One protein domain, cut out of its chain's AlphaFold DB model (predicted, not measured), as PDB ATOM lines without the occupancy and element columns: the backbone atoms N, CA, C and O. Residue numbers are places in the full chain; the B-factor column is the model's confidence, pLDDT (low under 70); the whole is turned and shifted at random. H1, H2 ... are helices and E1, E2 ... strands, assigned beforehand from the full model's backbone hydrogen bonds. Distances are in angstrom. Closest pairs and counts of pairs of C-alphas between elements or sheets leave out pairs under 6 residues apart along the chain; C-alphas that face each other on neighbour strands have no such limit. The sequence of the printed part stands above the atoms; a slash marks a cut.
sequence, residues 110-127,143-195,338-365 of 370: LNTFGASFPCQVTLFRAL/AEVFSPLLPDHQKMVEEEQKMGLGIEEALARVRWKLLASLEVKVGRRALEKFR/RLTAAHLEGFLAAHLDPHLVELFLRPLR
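Overview. This is residues 110 to 127, 143 to 195 and 338 to 365 of the 370 residues of the protein "NurA-like protein" of Thermoanaerobacterales bacterium 50_218 (UniProt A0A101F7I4). A small antiparallel sheet, E1 - E2 - E3, is held between helices: the long helix H2 runs along the strands over one face, and the shorter H3 crosses the other face, which makes three layers. H1 makes a corner with the beginning of H2, while the short H4 follows H3 and only grazes the sheet. You are reading 99 residues in three printed pieces, with three named strands and four named helices in the order E1 E2 E3 H1 H2 H3 H4, a mixed class of helices and strands. The whole is only just compact, close to loose, with a radius of gyration of the C-alphas of 15.1 A and spans of 49 by 37 by 21 A.

Arrangement. Start at E1, residues 110 to 114, which forms a hairpin with E2, residues 120 to 127; look for N 113 and O 121, 2.8 A apart and within hydrogen-bond range. On the other side of E2 is E3, residues 143 to 146, antiparallel to it at 162 degrees between directions, with N 122 and O 146 at 2.8 A, within hydrogen-bond range. Next comes H1, residues 151 to 161, which is not on the sheet, but only just, with 4 pairs of C-alphas within 10 A. H2, residues 167 to 194, touches H1 with its residues 167 to 174 alone; the closest C-alphas, of Glu 160 and Ala 170, are 5.1 A apart. These two helices run opposite ways at a steep tilt of 69.7 degrees, only just short of about perpendicular. Follow H2 onward and you find it on the sheet at a height of 8.3 A, along the strands at 18 degrees to E2 on the local plane; its closest C-alphas to E2 are those of Glu 183 and Ala 126, 5.4 A apart. H3, residues 341 to 351, is on the opposite face at a height of 9.9 A, over E1 and E2 and across the strands, at 63 degrees to E1 on the local plane; the C-alphas of Asn 111 and Leu 344 come closest, at 7.1 A. H4, residues 354 to 360, only grazes the sheet with residues 357 to 360, and is close to H3 but not clearly touching, with the C-alphas of Leu 348 and Val 357 at 7.8 A. H2 is apart from H3 and from H4. In the four helices every O i to N i+4 pair is within hydrogen-bond range.

Along the chain. Find C-alpha 110 at (159.179, 141.293, 107.377), where E1 begins its 13.6 A. E2 measures 23.7 A, E3 10.3 A and H1 15.2 A. From C-alpha 167 at (175.429, 150.296, 106.061), H2 runs 40.1 A. H3 measures 15.6 A, and H4 ends its 10.1 A at C-alpha 360, (174.548, 134.941, 96.318).

Size, cuts and confidence. The C-alphas farthest apart are those of Arg 195 and Leu 364, at 49.8 A. Residues 128 to 142 are not printed, a gap of 9.0 A between C-alphas 127 and 143, and neither are 196 to 337, a gap of 24.9 A between C-alphas 195 and 338. The links printed whole are tight. The mean pLDDT of the printed part is 94.3, and no printed residue is under 70.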
ATOM      1  N   LEU A 110     158.046 141.464 108.270       97.44
ATOM      2  CA  LEU A 110     159.179 141.293 107.377       97.44
ATOM      3  C   LEU A 110     160.021 140.108 107.826       97.44
ATOM      4  O   LEU A 110     160.099 139.797 109.015       97.44
ATOM      5  N   ASN A 111     160.688 139.466 106.876       96.81
ATOM      6  CA  ASN A 111     161.708 138.472 107.177       96.81
ATOM      7  C   ASN A 111     162.817 138.520 106.124       96.81
ATOM      8  O   ASN A 111     162.560 138.821 104.960       96.81
ATOM      9  N   THR A 112     164.060 138.283 106.542       94.94
ATOM     10  CA  THR A 112     165.254 138.423 105.700       94.94
ATOM     11  C   THR A 112     165.990 137.097 105.589       94.94
ATOM     12  O   THR A 112     166.226 136.423 106.586       94.94
ATOM     13  N   PHE A 113     166.380 136.752 104.367       93.19
ATOM     14  CA  PHE A 113     167.192 135.594 104.038       93.19
ATOM     15  C   PHE A 113     168.475 136.071 103.385       93.19
ATOM     16  O   PHE A 113     168.442 136.904 102.479       93.19
ATOM     17  N   GLY A 114     169.597 135.505 103.805       90.56
ATOM     18  CA  GLY A 114     170.865 135.723 103.139       90.56
ATOM     19  C   GLY A 114     172.041 135.911 104.086       90.56
ATOM     20  O   GLY A 114     171.951 135.703 105.302       90.56
ATOM     21  N   ALA A 115     173.164 136.302 103.499       82.12
ATOM     22  CA  ALA A 115     174.377 136.690 104.193       82.12
ATOM     23  C   ALA A 115     174.337 138.184 104.569       82.12
ATOM     24  O   ALA A 115     173.276 138.798 104.662       82.12
ATOM     25  N   SER A 116     175.500 138.765 104.859       86.06
ATOM     26  CA  SER A 116     175.635 140.209 105.060       86.06
ATOM     27  C   SER A 116     175.381 140.972 103.759       86.06
ATOM     28  O   SER A 116     175.406 140.394 102.672       86.06
ATOM     29  N   PHE A 117     175.199 142.289 103.863       89.50
ATOM     30  CA  PHE A 117     175.134 143.174 102.701       89.50
ATOM     31  C   PHE A 117     176.242 142.874 101.665       89.50
ATOM     32  O   PHE A 117     177.390 142.650 102.063       89.50
ATOM     33  N   PRO A 118     175.933 142.890 100.353       92.88
ATOM     34  CA  PRO A 118     174.619 143.135  99.734       92.88
ATOM     35  C   PRO A 118     173.753 141.870  99.579       92.88
ATOM     36  O   PRO A 118     172.622 141.943  99.104       92.88
ATOM     37  N   CYS A 119     174.282 140.719  99.986       94.25
ATOM     38  CA  CYS A 119     173.827 139.362  99.698       94.25
ATOM     39  C   CYS A 119     172.608 138.914 100.524       94.25
ATOM     40  O   CYS A 119     172.643 137.887 101.203       94.25
ATOM     41  N   GLN A 120     171.523 139.687 100.476       94.12
ATOM     42  CA  GLN A 120     170.297 139.414 101.224       94.12
ATOM     43  C   GLN A 120     169.025 139.785 100.456       94.12
ATOM     44  O   GLN A 120     169.015 140.692  99.621       94.12
ATOM     45  N   VAL A 121     167.935 139.094 100.781       95.81
ATOM     46  CA  VAL A 121     166.574 139.350 100.305       95.81
ATOM     47  C   VAL A 121     165.661 139.485 101.518       95.81
ATOM     48  O   VAL A 121     165.643 138.616 102.387       95.81
ATOM     49  N   THR A 122     164.879 140.557 101.573       97.25
ATOM     50  CA  THR A 122     163.837 140.774 102.575       97.25
ATOM     51  C   THR A 122     162.473 140.703 101.902       97.25
ATOM     52  O   THR A 122     162.212 141.429 100.944       97.25
ATOM     53  N   LEU A 123     161.595 139.844 102.416       97.94
ATOM     54  CA  LEU A 123     160.178 139.851 102.068       97.94
ATOM     55  C   LEU A 123     159.417 140.676 103.098       97.94
ATOM     56  O   LEU A 123     159.679 140.557 104.297       97.94
ATOM     57  N   PHE A 124     158.453 141.453 102.625       98.38
ATOM     58  CA  PHE A 124     157.523 142.215 103.444       98.38
ATOM     59  C   PHE A 124     156.101 141.832 103.088       98.38
ATOM     60  O   PHE A 124     155.778 141.610 101.918       98.38
ATOM     61  N   ARG A 125     155.225 141.841 104.085       98.25
ATOM     62  CA  ARG A 125     153.784 141.897 103.870       98.25
ATOM     63  C   ARG A 125     153.107 142.687 104.971       98.25
ATOM     64  O   ARG A 125     153.580 142.700 106.099       98.25
ATOM     65  N   ALA A 126     151.991 143.311 104.637       98.62
ATOM     66  CA  ALA A 126     151.101 143.957 105.584       98.62
ATOM     67  C   ALA A 126     149.672 143.471 105.362       98.62
ATOM     68  O   ALA A 126     149.282 143.134 104.234       98.62
ATOM     69  N   LEU A 127     148.906 143.449 106.446       98.44
ATOM     70  CA  LEU A 127     147.522 143.010 106.489       98.44
ATOM     71  C   LEU A 127     146.688 144.066 107.204       98.44
ATOM     72  O   LEU A 127     147.000 144.447 108.326       98.44
ATOM     73  N   ALA A 143     152.271 143.324  99.690       97.56
ATOM     74  CA  ALA A 143     153.562 142.667  99.847       97.56
ATOM     75  C   ALA A 143     154.604 143.311  98.938       97.56
ATOM     76  O   ALA A 143     154.255 143.896  97.909       97.56
ATOM     77  N   GLU A 144     155.865 143.189  99.330       97.12
ATOM     78  CA  GLU A 144     157.002 143.737  98.598       97.12
ATOM     79  C   GLU A 144     158.255 142.894  98.843       97.12
ATOM     80  O   GLU A 144     158.378 142.217  99.868       97.12
ATOM     81  N   VAL A 145     159.183 142.923  97.888       97.12
ATOM     82  CA  VAL A 145     160.488 142.267  97.989       97.12
ATOM     83  C   VAL A 145     161.566 143.329  97.888       97.12
ATOM     84  O   VAL A 145     161.575 144.107  96.944       97.12
ATOM     85  N   PHE A 146     162.510 143.307  98.819       97.56
ATOM     86  CA  PHE A 146     163.698 144.146  98.800       97.56
ATOM     87  C   PHE A 146     164.948 143.278  98.723       97.56
ATOM     88  O   PHE A 146     165.052 142.251  99.388       97.56
ATOM     89  N   SER A 147     165.933 143.712  97.953       96.94
ATOM     90  CA  SER A 147     167.257 143.098  97.934       96.94
ATOM     91  C   SER A 147     168.270 144.110  97.424       96.94
ATOM     92  O   SER A 147     168.082 144.587  96.303       96.94
ATOM     93  N   PRO A 148     169.352 144.402  98.169       96.50
ATOM     94  CA  PRO A 148     170.418 145.283  97.699       96.50
ATOM     95  C   PRO A 148     171.171 144.768  96.467       96.50
ATOM     96  O   PRO A 148     171.973 145.501  95.905       96.50
ATOM     97  N   LEU A 149     170.924 143.525  96.038       95.50
ATOM     98  CA  LEU A 149     171.431 142.990  94.772       95.50
ATOM     99  C   LEU A 149     170.748 143.623  93.549       95.50
ATOM    100  O   LEU A 149     171.266 143.525  92.439       95.50
ATOM    101  N   LEU A 150     169.583 144.257  93.730       96.31
ATOM    102  CA  LEU A 150     168.889 144.977  92.666       96.31
ATOM    103  C   LEU A 150     169.357 146.442  92.619       96.31
ATOM    104  O   LEU A 150     169.364 147.097  93.664       96.31
ATOM    105  N   PRO A 151     169.676 146.997  91.428       96.25
ATOM    106  CA  PRO A 151     170.249 148.341  91.316       96.25
ATOM    107  C   PRO A 151     169.425 149.446  91.983       96.25
ATOM    108  O   PRO A 151     169.985 150.335  92.616       96.25
ATOM    109  N   ASP A 152     168.097 149.402  91.870       96.50
ATOM    110  CA  ASP A 152     167.245 150.447  92.448       96.50
ATOM    111  C   ASP A 152     167.157 150.346  93.974       96.50
ATOM    112  O   ASP A 152     167.195 151.360  94.663       96.50
ATOM    113  N   HIS A 153     167.158 149.133  94.523       97.31
ATOM    114  CA  HIS A 153     167.215 148.913  95.967       97.31
ATOM    115  C   HIS A 153     168.567 149.305  96.559       97.31
ATOM    116  O   HIS A 153     168.622 149.835  97.666       97.31
ATOM    117  N   GLN A 154     169.656 149.080  95.822       96.06
ATOM    118  CA  GLN A 154     170.977 149.540  96.226       96.06
ATOM    119  C   GLN A 154     171.015 151.071  96.338       96.06
ATOM    120  O   GLN A 154     171.473 151.589  97.355       96.06
ATOM    121  N   LYS A 155     170.450 151.794  95.359       96.44
ATOM    122  CA  LYS A 155     170.350 153.264  95.411       96.44
ATOM    123  C   LYS A 155     169.593 153.750  96.645       96.44
ATOM    124  O   LYS A 155     170.037 154.709  97.267       96.44
ATOM    125  N   MET A 156     168.505 153.079  97.037       96.00
ATOM    126  CA  MET A 156     167.766 153.432  98.262       96.00
ATOM    127  C   MET A 156     168.663 153.365  99.505       96.00
ATOM    128  O   MET A 156     168.597 154.236 100.366       96.00
ATOM    129  N   VAL A 157     169.525 152.346  99.600       96.25
ATOM    130  CA  VAL A 157     170.484 152.221 100.709       96.25
ATOM    131  C   VAL A 157     171.546 153.314 100.630       96.25
ATOM    132  O   VAL A 157     171.832 153.961 101.633       96.25
ATOM    133  N   GLU A 158     172.097 153.566  99.442       95.25
ATOM    134  CA  GLU A 158     173.101 154.611  99.220       95.25
ATOM    135  C   GLU A 158     172.572 156.014  99.568       95.25
ATOM    136  O   GLU A 158     173.314 156.847 100.087       95.25
ATOM    137  N   GLU A 159     171.291 156.291  99.317       95.00
ATOM    138  CA  GLU A 159     170.630 157.541  99.710       95.00
ATOM    139  C   GLU A 159     170.573 157.719 101.229       95.00
ATOM    140  O   GLU A 159     170.905 158.796 101.725       95.00
ATOM    141  N   GLU A 160     170.243 156.666 101.979       94.06
ATOM    142  CA  GLU A 160     170.298 156.703 103.444       94.06
ATOM    143  C   GLU A 160     171.739 156.840 103.959       94.06
ATOM    144  O   GLU A 160     171.994 157.570 104.917       94.06
ATOM    145  N   GLN A 161     172.715 156.206 103.302       92.94
ATOM    146  CA  GLN A 161     174.130 156.346 103.664       92.94
ATOM    147  C   GLN A 161     174.660 157.769 103.449       92.94
ATOM    148  O   GLN A 161     175.486 158.236 104.234       92.94
ATOM    149  N   LYS A 162     174.166 158.501 102.440       93.31
ATOM    150  CA  LYS A 162     174.507 159.926 102.241       93.31
ATOM    151  C   LYS A 162     174.095 160.803 103.427       93.31
ATOM    152  O   LYS A 162     174.627 161.900 103.569       93.31
ATOM    153  N   MET A 163     173.202 160.323 104.296       87.88
ATOM    154  CA  MET A 163     172.835 160.983 105.554       87.88
ATOM    155  C   MET A 163     173.814 160.685 106.709       87.88
ATOM    156  O   MET A 163     173.556 161.090 107.838       87.88
ATOM    157  N   GLY A 164     174.928 159.992 106.443       90.50
ATOM    158  CA  GLY A 164     175.967 159.668 107.424       90.50
ATOM    159  C   GLY A 164     175.751 158.356 108.182       90.50
ATOM    160  O   GLY A 164     176.464 158.099 109.148       90.50
ATOM    161  N   LEU A 165     174.783 157.534 107.764       90.75
ATOM    162  CA  LEU A 165     174.462 156.259 108.409       90.75
ATOM    163  C   LEU A 165     175.437 155.147 108.005       90.75
ATOM    164  O   LEU A 165     175.856 155.052 106.845       90.75
ATOM    165  N   GLY A 166     175.739 154.251 108.947       93.94
ATOM    166  CA  GLY A 166     176.408 152.990 108.634       93.94
ATOM    167  C   GLY A 166     175.547 152.111 107.719       93.94
ATOM    168  O   GLY A 166     174.332 152.278 107.641       93.94
ATOM    169  N   ILE A 167     176.154 151.139 107.030       93.88
ATOM    170  CA  ILE A 167     175.429 150.296 106.061       93.88
ATOM    171  C   ILE A 167     174.245 149.542 106.689       93.88
ATOM    172  O   ILE A 167     173.160 149.502 106.116       93.88
ATOM    173  N   GLU A 168     174.425 148.999 107.894       92.62
ATOM    174  CA  GLU A 168     173.376 148.270 108.618       92.62
ATOM    175  C   GLU A 168     172.235 149.192 109.068       92.62
ATOM    176  O   GLU A 168     171.063 148.823 108.987       92.62
ATOM    177  N   GLU A 169     172.558 150.418 109.483       94.50
ATOM    178  CA  GLU A 169     171.571 151.426 109.882       94.50
ATOM    179  C   GLU A 169     170.780 151.936 108.673       94.50
ATOM    180  O   GLU A 169     169.554 152.040 108.733       94.50
ATOM    181  N   ALA A 170     171.464 152.191 107.556       95.62
ATOM    182  CA  ALA A 170     170.846 152.555 106.287       95.62
ATOM    183  C   ALA A 170     169.879 151.460 105.814       95.62
ATOM    184  O   ALA A 170     168.720 151.739 105.507       95.62
ATOM    185  N   LEU A 171     170.308 150.194 105.844       95.31
ATOM    186  CA  LEU A 171     169.451 149.048 105.537       95.31
ATOM    187  C   LEU A 171     168.246 148.954 106.470       95.31
ATOM    188  O   LEU A 171     167.128 148.746 106.003       95.31
ATOM    189  N   ALA A 172     168.443 149.082 107.784       94.88
ATOM    190  CA  ALA A 172     167.345 149.071 108.746       94.88
ATOM    191  C   ALA A 172     166.323 150.172 108.429       94.88
ATOM    192  O   ALA A 172     165.128 149.890 108.351       94.88
ATOM    193  N   ARG A 173     166.795 151.387 108.132       95.62
ATOM    194  CA  ARG A 173     165.949 152.534 107.796       95.62
ATOM    195  C   ARG A 173     165.164 152.340 106.502       95.62
ATOM    196  O   ARG A 173     163.965 152.618 106.498       95.62
ATOM    197  N   VAL A 174     165.780 151.801 105.445       96.94
ATOM    198  CA  VAL A 174     165.060 151.428 104.212       96.94
ATOM    199  C   VAL A 174     163.968 150.403 104.519       96.94
ATOM    200  O   VAL A 174     162.818 150.590 104.121       96.94
ATOM    201  N   ARG A 175     164.286 149.349 105.280       97.38
ATOM    202  CA  ARG A 175     163.304 148.313 105.636       97.38
ATOM    203  C   ARG A 175     162.148 148.874 106.472       97.38
ATOM    204  O   ARG A 175     161.001 148.520 106.217       97.38
ATOM    205  N   TRP A 176     162.416 149.771 107.421       97.12
ATOM    206  CA  TRP A 176     161.365 150.429 108.207       97.12
ATOM    207  C   TRP A 176     160.460 151.316 107.348       97.12
ATOM    208  O   TRP A 176     159.243 151.260 107.512       97.12
ATOM    209  N   LYS A 177     161.025 152.074 106.397       97.62
ATOM    210  CA  LYS A 177     160.255 152.863 105.418       97.62
ATOM    211  C   LYS A 177     159.334 151.993 104.571       97.62
ATOM    212  O   LYS A 177     158.155 152.315 104.435       97.62
ATOM    213  N   LEU A 178     159.850 150.883 104.044       98.06
ATOM    214  CA  LEU A 178     159.067 149.944 103.239       98.06
ATOM    215  C   LEU A 178     157.920 149.328 104.046       98.06
ATOM    216  O   LEU A 178     156.769 149.381 103.615       98.06
ATOM    217  N   LEU A 179     158.207 148.808 105.245       98.38
ATOM    218  CA  LEU A 179     157.180 148.190 106.084       98.38
ATOM    219  C   LEU A 179     156.092 149.196 106.490       98.38
ATOM    220  O   LEU A 179     154.914 148.932 106.260       98.38
ATOM    221  N   ALA A 180     156.479 150.370 107.000       98.25
ATOM    222  CA  ALA A 180     155.531 151.415 107.393       98.25
ATOM    223  C   ALA A 180     154.664 151.877 106.210       98.25
ATOM    224  O   ALA A 180     153.460 152.085 106.353       98.25
ATOM    225  N   SER A 181     155.252 151.983 105.014       98.00
ATOM    226  CA  SER A 181     154.513 152.336 103.800       98.00
ATOM    227  C   SER A 181     153.477 151.273 103.426       98.00
ATOM    228  O   SER A 181     152.360 151.615 103.032       98.00
ATOM    229  N   LEU A 182     153.805 149.984 103.571       98.50
ATOM    230  CA  LEU A 182     152.858 148.890 103.335       98.50
ATOM    231  C   LEU A 182     151.718 148.889 104.360       98.50
ATOM    232  O   LEU A 182     150.563 148.739 103.960       98.50
ATOM    233  N   GLU A 183     152.019 149.103 105.640       98.69
ATOM    234  CA  GLU A 183     151.028 149.203 106.722       98.69
ATOM    235  C   GLU A 183     150.045 150.352 106.467       98.69
ATOM    236  O   GLU A 183     148.828 150.152 106.438       98.69
ATOM    237  N   VAL A 184     150.559 151.555 106.182       98.31
ATOM    238  CA  VAL A 184     149.721 152.718 105.849       98.31
ATOM    239  C   VAL A 184     148.892 152.452 104.591       98.31
ATOM    240  O   VAL A 184     147.702 152.774 104.549       98.31
ATOM    241  N   LYS A 185     149.472 151.802 103.574       98.25
ATOM    242  CA  LYS A 185     148.771 151.448 102.334       98.25
ATOM    243  C   LYS A 185     147.585 150.517 102.586       98.25
ATOM    244  O   LYS A 185     146.510 150.763 102.029       98.25
ATOM    245  N   VAL A 186     147.746 149.457 103.382       98.50
ATOM    246  CA  VAL A 186     146.628 148.546 103.692       98.50
ATOM    247  C   VAL A 186     145.598 149.212 104.601       98.50
ATOM    248  O   VAL A 186     144.405 149.065 104.344       98.50
ATOM    249  N   GLY A 187     146.025 150.025 105.573       98.06
ATOM    250  CA  GLY A 187     145.119 150.783 106.440       98.06
ATOM    251  C   GLY A 187     144.276 151.811 105.679       98.06
ATOM    252  O   GLY A 187     143.063 151.880 105.872       98.06
ATOM    253  N   ARG A 188     144.865 152.540 104.721       97.25
ATOM    254  CA  ARG A 188     144.130 153.488 103.865       97.25
ATOM    255  C   ARG A 188     143.072 152.787 103.015       97.25
ATOM    256  O   ARG A 188     141.933 153.238 102.934       97.25
ATOM    257  N   ARG A 189     143.430 151.649 102.412       97.06
ATOM    258  CA  ARG A 189     142.474 150.820 101.659       97.06
ATOM    259  C   ARG A 189     141.378 150.254 102.572       97.06
ATOM    260  O   ARG A 189     140.257 150.051 102.115       97.06
ATOM    261  N   ALA A 190     141.681 149.998 103.845       96.50
ATOM    262  CA  ALA A 190     140.707 149.521 104.821       96.50
ATOM    263  C   ALA A 190     139.690 150.599 105.211       96.50
ATOM    264  O   ALA A 190     138.507 150.276 105.307       96.50
ATOM    265  N   LEU A 191     140.112 151.863 105.356       95.50
ATOM    266  CA  LEU A 191     139.188 152.994 105.517       95.50
ATOM    267  C   LEU A 191     138.182 153.040 104.361       95.50
ATOM    268  O   LEU A 191     136.974 152.998 104.581       95.50
ATOM    269  N   GLU A 192     138.689 152.997 103.125       93.00
ATOM    270  CA  GLU A 192     137.880 153.030 101.902       93.00
ATOM    271  C   GLU A 192     136.886 151.870 101.807       93.00
ATOM    272  O   GLU A 192     135.702 152.074 101.529       93.00
ATOM    273  N   LYS A 193     137.381 150.644 102.007       94.06
ATOM    274  CA  LYS A 193     136.620 149.418 101.757       94.06
ATOM    275  C   LYS A 193     135.657 149.094 102.895       94.06
ATOM    276  O   LYS A 193     134.528 148.685 102.640       94.06
ATOM    277  N   PHE A 194     136.107 149.221 104.142       94.12
ATOM    278  CA  PHE A 194     135.378 148.697 105.298       94.12
ATOM    279  C   PHE A 194     134.599 149.751 106.064       94.12
ATOM    280  O   PHE A 194     133.652 149.367 106.761       94.12
ATOM    281  N   ARG A 195     134.984 151.031 105.933       94.38
ATOM    282  CA  ARG A 195     134.453 152.157 106.719       94.38
ATOM    283  C   ARG A 195     134.339 151.781 108.203       94.38
ATOM    284  O   ARG A 195     133.230 151.677 108.728       94.38
ATOM    285  N   ARG A 338     152.397 137.205 109.954       97.75
ATOM    286  CA  ARG A 338     153.764 136.765 110.265       97.75
ATOM    287  C   ARG A 338     154.497 136.023 109.142       97.75
ATOM    288  O   ARG A 338     154.098 134.935 108.727       97.75
ATOM    289  N   LEU A 339     155.615 136.556 108.655       96.44
ATOM    290  CA  LEU A 339     156.506 135.860 107.720       96.44
ATOM    291  C   LEU A 339     157.481 134.950 108.478       96.44
ATOM    292  O   LEU A 339     158.429 135.408 109.111       96.44
ATOM    293  N   THR A 340     157.272 133.636 108.402       95.56
ATOM    294  CA  THR A 340     158.176 132.648 109.009       95.56
ATOM    295  C   THR A 340     159.387 132.377 108.112       95.56
ATOM    296  O   THR A 340     159.351 132.637 106.908       95.56
ATOM    297  N   ALA A 341     160.457 131.816 108.687       92.31
ATOM    298  CA  ALA A 341     161.615 131.368 107.908       92.31
ATOM    299  C   ALA A 341     161.215 130.313 106.860       92.31
ATOM    300  O   ALA A 341     161.644 130.394 105.716       92.31
ATOM    301  N   ALA A 342     160.304 129.398 107.215       92.88
ATOM    302  CA  ALA A 342     159.785 128.389 106.294       92.88
ATOM    303  C   ALA A 342     159.025 129.006 105.104       92.88
ATOM    304  O   ALA A 342     159.191 128.550 103.976       92.88
ATOM    305  N   HIS A 343     158.226 130.062 105.326       92.00
ATOM    306  CA  HIS A 343     157.587 130.794 104.224       92.00
ATOM    307  C   HIS A 343     158.637 131.383 103.282       92.00
ATOM    308  O   HIS A 343     158.550 131.212 102.070       92.00
ATOM    309  N   LEU A 344     159.635 132.059 103.850       91.75
ATOM    310  CA  LEU A 344     160.697 132.713 103.100       91.75
ATOM    311  C   LEU A 344     161.506 131.713 102.264       91.75
ATOM    312  O   LEU A 344     161.656 131.908 101.063       91.75
ATOM    313  N   GLU A 345     161.955 130.614 102.866       90.75
ATOM    314  CA  GLU A 345     162.668 129.544 102.162       90.75
ATOM    315  C   GLU A 345     161.819 128.916 101.053       90.75
ATOM    316  O   GLU A 345     162.316 128.725  99.944       90.75
ATOM    317  N   GLY A 346     160.533 128.661 101.314       92.38
ATOM    318  CA  GLY A 346     159.601 128.139 100.315       92.38
ATOM    319  C   GLY A 346     159.437 129.072  99.112       92.38
ATOM    320  O   GLY A 346     159.521 128.614  97.973       92.38
ATOM    321  N   PHE A 347     159.266 130.379  99.344       92.94
ATOM    322  CA  PHE A 347     159.177 131.372  98.267       92.94
ATOM    323  C   PHE A 347     160.464 131.445  97.442       92.94
ATOM    324  O   PHE A 347     160.402 131.472  96.215       92.94
ATOM    325  N   LEU A 348     161.628 131.457  98.096       92.06
ATOM    326  CA  LEU A 348     162.907 131.521  97.389       92.06
ATOM    327  C   LEU A 348     163.155 130.244  96.579       92.06
ATOM    328  O   LEU A 348     163.530 130.340  95.416       92.06
ATOM    329  N   ALA A 349     162.880 129.064  97.141       91.19
ATOM    330  CA  ALA A 349     163.047 127.787  96.448       91.19
ATOM    331  C   ALA A 349     162.101 127.621  95.245       91.19
ATOM    332  O   ALA A 349     162.458 126.963  94.270       91.19
ATOM    333  N   ALA A 350     160.903 128.209  95.299       94.81
ATOM    334  CA  ALA A 350     159.926 128.136  94.215       94.81
ATOM    335  C   ALA A 350     160.212 129.108  93.056       94.81
ATOM    336  O   ALA A 350     159.719 128.892  91.947       94.81
ATOM    337  N   HIS A 351     160.956 130.191  93.304       95.62
ATOM    338  CA  HIS A 351     161.054 131.315  92.363       95.62
ATOM    339  C   HIS A 351     162.476 131.729  91.982       95.62
ATOM    340  O   HIS A 351     162.633 132.478  91.018       95.62
ATOM    341  N   LEU A 352     163.503 131.260  92.692       94.38
ATOM    342  CA  LEU A 352     164.902 131.531  92.368       94.38
ATOM    343  C   LEU A 352     165.631 130.249  91.968       94.38
ATOM    344  O   LEU A 352     165.359 129.170  92.488       94.38
ATOM    345  N   ASP A 353     166.595 130.389  91.058       95.19
ATOM    346  CA  ASP A 353     167.490 129.296  90.687       95.19
ATOM    347  C   ASP A 353     168.302 128.848  91.923       95.19
ATOM    348  O   ASP A 353     168.984 129.686  92.532       95.19
ATOM    349  N   PRO A 354     168.271 127.553  92.302       92.00
ATOM    350  CA  PRO A 354     168.996 127.050  93.465       92.00
ATOM    351  C   PRO A 354     170.496 127.366  93.449       92.00
ATOM    352  O   PRO A 354     171.071 127.640  94.503       92.00
ATOM    353  N   HIS A 355     171.133 127.370  92.275       93.06
ATOM    354  CA  HIS A 355     172.545 127.714  92.136       93.06
ATOM    355  C   HIS A 355     172.804 129.189  92.460       93.06
ATOM    356  O   HIS A 355     173.790 129.511  93.121       93.06
ATOM    357  N   LEU A 356     171.903 130.089  92.057       93.25
ATOM    358  CA  LEU A 356     172.011 131.514  92.382       93.25
ATOM    359  C   LEU A 356     171.754 131.776  93.867       93.25
ATOM    360  O   LEU A 356     172.438 132.604  94.465       93.25
ATOM    361  N   VAL A 357     170.807 131.055  94.478       92.50
ATOM    362  CA  VAL A 357     170.580 131.121  95.930       92.50
ATOM    363  C   VAL A 357     171.835 130.685  96.684       92.50
ATOM    364  O   VAL A 357     172.229 131.351  97.640       92.50
ATOM    365  N   GLU A 358     172.489 129.611  96.241       90.75
ATOM    366  CA  GLU A 358     173.737 129.134  96.842       90.75
ATOM    367  C   GLU A 358     174.876 130.149  96.693       90.75
ATOM    368  O   GLU A 358     175.562 130.454  97.662       90.75
ATOM    369  N   LEU A 359     175.044 130.709  95.492       90.56
ATOM    370  CA  LEU A 359     176.126 131.639  95.180       90.56
ATOM    371  C   LEU A 359     175.976 132.990  95.891       90.56
ATOM    372  O   LEU A 359     176.959 133.532  96.396       90.56
ATOM    373  N   PHE A 360     174.768 133.557  95.894       91.38
ATOM    374  CA  PHE A 360     174.548 134.941  96.318       91.38
ATOM    375  C   PHE A 360     173.909 135.089  97.688       91.38
ATOM    376  O   PHE A 360     174.046 136.156  98.268       91.38
ATOM    377  N   LEU A 361     173.180 134.097  98.200       92.12
ATOM    378  CA  LEU A 361     172.381 134.280  99.414       92.12
ATOM    379  C   LEU A 361     172.810 133.349 100.546       92.12
ATOM    380  O   LEU A 361     172.862 133.794 101.689       92.12
ATOM    381  N   ARG A 362     173.123 132.075 100.283       88.50
ATOM    382  CA  ARG A 362     173.349 131.107 101.364       88.50
ATOM    383  C   ARG A 362     174.640 131.410 102.147       88.50
ATOM    384  O   ARG A 362     175.734 131.356 101.589       88.50
ATOM    385  N   PRO A 363     174.568 131.669 103.468       83.38
ATOM    386  CA  PRO A 363     175.765 131.820 104.286       83.38
ATOM    387  C   PRO A 363     176.449 130.469 104.533       83.38
ATOM    388  O   PRO A 363     175.805 129.531 104.999       83.38
ATOM    389  N   LEU A 364     177.777 130.396 104.380       81.50
ATOM    390  CA  LEU A 364     178.560 129.176 104.667       81.50
ATOM    391  C   LEU A 364     178.371 128.639 106.099       81.50
ATOM    392  O   LEU A 364     178.447 127.438 106.336       81.50
ATOM    393  N   ARG A 365     178.076 129.512 107.074       76.81
ATOM    394  CA  ARG A 365     177.814 129.118 108.475       76.81
ATOM    395  C   ARG A 365     176.627 128.162 108.642       76.81
ATOM    396  O   ARG A 365     176.541 127.511 109.675       76.81
TER     397      ARG A 365